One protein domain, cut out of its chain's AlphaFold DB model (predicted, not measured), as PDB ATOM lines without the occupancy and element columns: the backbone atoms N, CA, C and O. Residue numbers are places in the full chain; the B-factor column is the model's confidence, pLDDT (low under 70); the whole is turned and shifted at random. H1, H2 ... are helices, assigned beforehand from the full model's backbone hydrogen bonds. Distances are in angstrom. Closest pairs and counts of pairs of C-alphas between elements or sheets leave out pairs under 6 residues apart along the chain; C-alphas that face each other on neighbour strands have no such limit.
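This is residues 116 to 161 of the 195 residues of an uncharacterized protein of Sphingomonas sp. SCN 67-18 (UniProt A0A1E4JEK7). Two helices meet at a corner and make an open L: a long helix, H1, and a shorter one, H2, joined by a tight turn. The far arms of both stand free, residues 116 to 136 of H1 and 151 to 161 of H2. The printed part has 46 residues, with H1 then H2 along the chain and no named strand, and its class is all helix. It is only just extended, close to loose, with a radius of gyration of the C-alphas of 14.3 A; the outline is only just flat, spanning 40 by 27 by 11 A.

H1, residues 116 to 142, and H2, residues 147 to 161, touch only at the corner by their link, H1 with residues 137 to 141 alone and H2 with residues 147 to 150 alone. Their closest C-alphas, those of Met 140 and Lys 147, are 7.3 A apart. Their lines stand at a steep tilt of 63 degrees, and they run opposite ways. In H1 and H2 every O i to N i+4 pair is within hydrogen-bond range.

H1 measures 38.6 A from C-alpha 116 at (-37.742, 8.758, -8.928) to C-alpha 142 at (-29.196, 41.515, 9.647). H2 measures 20.7 A and ends with C-alpha 161 at (-55.499, 36.439, 6.772).

The two C-alphas farthest apart, those of Ser 116 and Gly 144, are 41.8 A apart. The printed part has no cut, and the four-residue link from H1 to H2 is tight. Mean pLDDT of the printed part is 81.7; residue 116 is under 70.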
ATOM      1  N   SER A 116     -39.052   8.090  -8.967       67.12
ATOM      2  CA  SER A 116     -37.742   8.758  -8.928       67.12
ATOM      3  C   SER A 116     -37.826  10.265  -9.209       67.12
ATOM      4  O   SER A 116     -37.169  11.049  -8.522       67.12
ATOM      5  N   LEU A 117     -38.654  10.687 -10.169       72.88
ATOM      6  CA  LEU A 117     -38.804  12.090 -10.554       72.88
ATOM      7  C   LEU A 117     -39.538  12.908  -9.483       72.88
ATOM      8  O   LEU A 117     -39.076  13.978  -9.111       72.88
ATOM      9  N   GLY A 118     -40.610  12.380  -8.904       71.75
ATOM     10  CA  GLY A 118     -41.339  12.965  -7.783       71.75
ATOM     11  C   GLY A 118     -40.476  13.089  -6.530       71.75
ATOM     12  O   GLY A 118     -40.563  14.100  -5.834       71.75
ATOM     13  N   ARG A 119     -39.570  12.130  -6.272       73.50
ATOM     14  CA  ARG A 119     -38.553  12.274  -5.217       73.50
ATOM     15  C   ARG A 119     -37.613  13.446  -5.495       73.50
ATOM     16  O   ARG A 119     -37.392  14.233  -4.581       73.50
ATOM     17  N   LYS A 120     -37.127  13.596  -6.734       77.56
ATOM     18  CA  LYS A 120     -36.267  14.725  -7.135       77.56
ATOM     19  C   LYS A 120     -36.990  16.069  -7.060       77.56
ATOM     20  O   LYS A 120     -36.450  17.023  -6.517       77.56
ATOM     21  N   VAL A 121     -38.226  16.152  -7.540       78.62
ATOM     22  CA  VAL A 121     -39.035  17.378  -7.459       78.62
ATOM     23  C   VAL A 121     -39.298  17.747  -6.001       78.62
ATOM     24  O   VAL A 121     -39.106  18.896  -5.619       78.62
ATOM     25  N   ASN A 122     -39.656  16.776  -5.156       78.94
ATOM     26  CA  ASN A 122     -39.867  17.015  -3.731       78.94
ATOM     27  C   ASN A 122     -38.569  17.400  -3.003       78.94
ATOM     28  O   ASN A 122     -38.601  18.271  -2.136       78.94
ATOM     29  N   SER A 123     -37.425  16.799  -3.351       79.56
ATOM     30  CA  SER A 123     -36.133  17.207  -2.787       79.56
ATOM     31  C   SER A 123     -35.756  18.618  -3.221       79.56
ATOM     32  O   SER A 123     -35.319  19.398  -2.384       79.56
ATOM     33  N   THR A 124     -35.985  18.977  -4.486       84.19
ATOM     34  CA  THR A 124     -35.730  20.331  -4.992       84.19
ATOM     35  C   THR A 124     -36.654  21.348  -4.332       84.19
ATOM     36  O   THR A 124     -36.188  22.397  -3.899       84.19
ATOM     37  N   ALA A 125     -37.941  21.031  -4.172       82.56
ATOM     38  CA  ALA A 125     -38.890  21.890  -3.470       82.56
ATOM     39  C   ALA A 125     -38.497  22.090  -1.997       82.56
ATOM     40  O   ALA A 125     -38.506  23.217  -1.507       82.56
ATOM     41  N   ARG A 126     -38.090  21.020  -1.297       85.31
ATOM     42  CA  ARG A 126     -37.579  21.109   0.081       85.31
ATOM     43  C   ARG A 126     -36.295  21.926   0.165       85.31
ATOM     44  O   ARG A 126     -36.210  22.801   1.016       85.31
ATOM     45  N   ALA A 127     -35.340  21.693  -0.731       88.88
ATOM     46  CA  ALA A 127     -34.092  22.445  -0.778       88.88
ATOM     47  C   ALA A 127     -34.343  23.939  -1.033       88.88
ATOM     48  O   ALA A 127     -33.767  24.783  -0.352       88.88
ATOM     49  N   ALA A 128     -35.252  24.274  -1.952       86.25
ATOM     50  CA  ALA A 128     -35.660  25.652  -2.209       86.25
ATOM     51  C   ALA A 128     -36.343  26.285  -0.985       86.25
ATOM     52  O   ALA A 128     -36.016  27.411  -0.615       86.25
ATOM     53  N   ALA A 129     -37.241  25.558  -0.311       86.31
ATOM     54  CA  ALA A 129     -37.897  26.033   0.906       86.31
ATOM     55  C   ALA A 129     -36.898  26.254   2.056       86.31
ATOM     56  O   ALA A 129     -36.977  27.251   2.773       86.31
ATOM     57  N   GLU A 130     -35.927  25.355   2.222       89.25
ATOM     58  CA  GLU A 130     -34.851  25.509   3.201       89.25
ATOM     59  C   GLU A 130     -33.938  26.690   2.870       89.25
ATOM     60  O   GLU A 130     -33.589  27.452   3.772       89.25
ATOM     61  N   ALA A 131     -33.582  26.876   1.597       90.75
ATOM     62  CA  ALA A 131     -32.795  28.017   1.141       90.75
ATOM     63  C   ALA A 131     -33.531  29.339   1.400       90.75
ATOM     64  O   ALA A 131     -32.953  30.252   1.984       90.75
ATOM     65  N   ALA A 132     -34.825  29.412   1.074       86.25
ATOM     66  CA  ALA A 132     -35.663  30.572   1.367       86.25
ATOM     67  C   ALA A 132     -35.746  30.849   2.877       86.25
ATOM     68  O   ALA A 132     -35.593  31.990   3.310       86.25
ATOM     69  N   LYS A 133     -35.911  29.808   3.706       85.69
ATOM     70  CA  LYS A 133     -35.926  29.938   5.170       85.69
ATOM     71  C   LYS A 133     -34.587  30.433   5.717       85.69
ATOM     72  O   LYS A 133     -34.577  31.252   6.634       85.69
ATOM     73  N   LYS A 134     -33.465  29.940   5.181       88.19
ATOM     74  CA  LYS A 134     -32.117  30.389   5.557       88.19
ATOM     75  C   LYS A 134     -31.895  31.848   5.164       88.19
ATOM     76  O   LYS A 134     -31.525  32.624   6.033       88.19
ATOM     77  N   ALA A 135     -32.200  32.226   3.922       86.38
ATOM     78  CA  ALA A 135     -32.088  33.602   3.443       86.38
ATOM     79  C   ALA A 135     -32.975  34.563   4.252       86.38
ATOM     80  O   ALA A 135     -32.507  35.602   4.705       86.38
ATOM     81  N   GLY A 136     -34.227  34.179   4.525       84.12
ATOM     82  CA  GLY A 136     -35.136  34.967   5.357       84.12
ATOM     83  C   GLY A 136     -34.632  35.122   6.792       84.12
ATOM     84  O   GLY A 136     -34.664  36.220   7.340       84.12
ATOM     85  N   LYS A 137     -34.097  34.048   7.389       84.81
ATOM     86  CA  LYS A 137     -33.482  34.120   8.719       84.81
ATOM     87  C   LYS A 137     -32.273  35.059   8.725       84.81
ATOM     88  O   LYS A 137     -32.179  35.894   9.609       84.81
ATOM     89  N   GLN A 138     -31.399  34.953   7.729       85.06
ATOM     90  CA  GLN A 138     -30.200  35.780   7.606       85.06
ATOM     91  C   GLN A 138     -30.547  37.267   7.415       85.06
ATOM     92  O   GLN A 138     -29.914  38.126   8.024       85.06
ATOM     93  N   GLN A 139     -31.606  37.569   6.655       81.44
ATOM     94  CA  GLN A 139     -32.125  38.929   6.512       81.44
ATOM     95  C   GLN A 139     -32.731  39.449   7.825       81.44
ATOM     96  O   GLN A 139     -32.469  40.586   8.208       81.44
ATOM     97  N   MET A 140     -33.488  38.625   8.560       80.31
ATOM     98  CA  MET A 140     -34.005  38.997   9.886       80.31
ATOM     99  C   MET A 140     -32.882  39.247  10.897       80.31
ATOM    100  O   MET A 140     -32.947  40.233  11.630       80.31
ATOM    101  N   ASP A 141     -31.843  38.409  10.888       80.69
ATOM    102  CA  ASP A 141     -30.661  38.571  11.735       80.69
ATOM    103  C   ASP A 141     -29.923  39.886  11.382       80.69
ATOM    104  O   ASP A 141     -29.539  40.631  12.281       80.69
ATOM    105  N   SER A 142     -29.809  40.243  10.090       78.00
ATOM    106  CA  SER A 142     -29.196  41.515   9.647       78.00
ATOM    107  C   SER A 142     -29.994  42.770  10.015       78.00
ATOM    108  O   SER A 142     -29.423  43.847  10.158       78.00
ATOM    109  N   LEU A 143     -31.310  42.635  10.188       79.88
ATOM    110  CA  LEU A 143     -32.202  43.724  10.588       79.88
ATOM    111  C   LEU A 143     -32.309  43.853  12.118       79.88
ATOM    112  O   LEU A 143     -33.062  44.691  12.605       79.88
ATOM    113  N   GLY A 144     -31.596  43.015  12.883       77.44
ATOM    114  CA  GLY A 144     -31.672  42.986  14.346       77.44
ATOM    115  C   GLY A 144     -33.040  42.546  14.879       77.44
ATOM    116  O   GLY A 144     -33.358  42.771  16.048       77.44
ATOM    117  N   LEU A 145     -33.874  41.929  14.036       76.69
ATOM    118  CA  LEU A 145     -35.221  41.519  14.407       76.69
ATOM    119  C   LEU A 145     -35.163  40.248  15.254       76.69
ATOM    120  O   LEU A 145     -34.687  39.198  14.819       76.69
ATOM    121  N   ASN A 146     -35.720  40.313  16.465       78.50
ATOM    122  CA  ASN A 146     -35.899  39.130  17.298       78.50
ATOM    123  C   ASN A 146     -36.770  38.104  16.554       78.50
ATOM    124  O   ASN A 146     -37.936  38.359  16.244       78.50
ATOM    125  N   LYS A 147     -36.215  36.907  16.338       76.94
ATOM    126  CA  LYS A 147     -36.883  35.762  15.709       76.94
ATOM    127  C   LYS A 147     -38.277  35.479  16.285       76.94
ATOM    128  O   LYS A 147     -39.151  35.095  15.521       76.94
ATOM    129  N   ARG A 148     -38.491  35.667  17.594       78.75
ATOM    130  CA  ARG A 148     -39.809  35.492  18.233       78.75
ATOM    131  C   ARG A 148     -40.807  36.557  17.787       78.75
ATOM    132  O   ARG A 148     -41.863  36.200  17.297       78.75
ATOM    133  N   ALA A 149     -40.432  37.834  17.836       79.00
ATOM    134  CA  ALA A 149     -41.304  38.924  17.397       79.00
ATOM    135  C   ALA A 149     -41.671  38.803  15.907       79.00
ATOM    136  O   ALA A 149     -42.827  38.985  15.532       79.00
ATOM    137  N   ALA A 150     -40.711  38.417  15.060       80.19
ATOM    138  CA  ALA A 150     -40.977  38.157  13.647       80.19
ATOM    139  C   ALA A 150     -41.902  36.942  13.442       80.19
ATOM    140  O   ALA A 150     -42.791  36.979  12.593       80.19
ATOM    141  N   GLN A 151     -41.727  35.873  14.227       83.19
ATOM    142  CA  GLN A 151     -42.618  34.710  14.200       83.19
ATOM    143  C   GLN A 151     -44.034  35.063  14.656       83.19
ATOM    144  O   GLN A 151     -44.977  34.666  13.983       83.19
ATOM    145  N   ASP A 152     -44.182  35.842  15.725       85.69
ATOM    146  CA  ASP A 152     -45.477  36.273  16.256       85.69
ATOM    147  C   ASP A 152     -46.195  37.213  15.282       85.69
ATOM    148  O   ASP A 152     -47.406  37.115  15.087       85.69
ATOM    149  N   GLN A 153     -45.456  38.091  14.600       83.88
ATOM    150  CA  GLN A 153     -46.020  38.978  13.588       83.88
ATOM    151  C   GLN A 153     -46.461  38.202  12.346       83.88
ATOM    152  O   GLN A 153     -47.563  38.427  11.849       83.88
ATOM    153  N   VAL A 154     -45.658  37.242  11.876       83.81
ATOM    154  CA  VAL A 154     -46.062  36.337  10.790       83.81
ATOM    155  C   VAL A 154     -47.268  35.496  11.204       83.81
ATOM    156  O   VAL A 154     -48.218  35.407  10.433       83.81
ATOM    157  N   ALA A 155     -47.276  34.933  12.414       84.31
ATOM    158  CA  ALA A 155     -48.401  34.161  12.938       84.31
ATOM    159  C   ALA A 155     -49.674  35.013  13.004       84.31
ATOM    160  O   ALA A 155     -50.695  34.624  12.452       84.31
ATOM    161  N   SER A 156     -49.590  36.231  13.546       84.12
ATOM    162  CA  SER A 156     -50.718  37.166  13.605       84.12
ATOM    163  C   SER A 156     -51.228  37.562  12.219       84.12
ATOM    164  O   SER A 156     -52.434  37.684  12.018       84.12
ATOM    165  N   LEU A 157     -50.339  37.767  11.245       82.69
ATOM    166  CA  LEU A 157     -50.726  38.068   9.865       82.69
ATOM    167  C   LEU A 157     -51.411  36.874   9.202       82.69
ATOM    168  O   LEU A 157     -52.412  37.064   8.516       82.69
ATOM    169  N   VAL A 158     -50.903  35.661   9.425       83.44
ATOM    170  CA  VAL A 158     -51.523  34.427   8.941       83.44
ATOM    171  C   VAL A 158     -52.889  34.233   9.594       83.44
ATOM    172  O   VAL A 158     -53.855  34.017   8.874       83.44
ATOM    173  N   ASP A 159     -53.019  34.407  10.906       83.75
ATOM    174  CA  ASP A 159     -54.294  34.285  11.621       83.75
ATOM    175  C   ASP A 159     -55.311  35.335  11.169       83.75
ATOM    176  O   ASP A 159     -56.480  35.017  10.944       83.75
ATOM    177  N   LYS A 160     -54.877  36.585  10.963       83.12
ATOM    178  CA  LYS A 160     -55.720  37.652  10.402       83.12
ATOM    179  C   LYS A 160     -56.125  37.343   8.967       83.12
ATOM    180  O   LYS A 160     -57.282  37.547   8.620       83.12
ATOM    181  N   ALA A 161     -55.209  36.832   8.146       76.94
ATOM    182  CA  ALA A 161     -55.499  36.439   6.772       76.94
ATOM    183  C   ALA A 161     -56.460  35.244   6.715       76.94
ATOM    184  O   ALA A 161     -57.388  35.262   5.917       76.94
TER     185      ALA A 161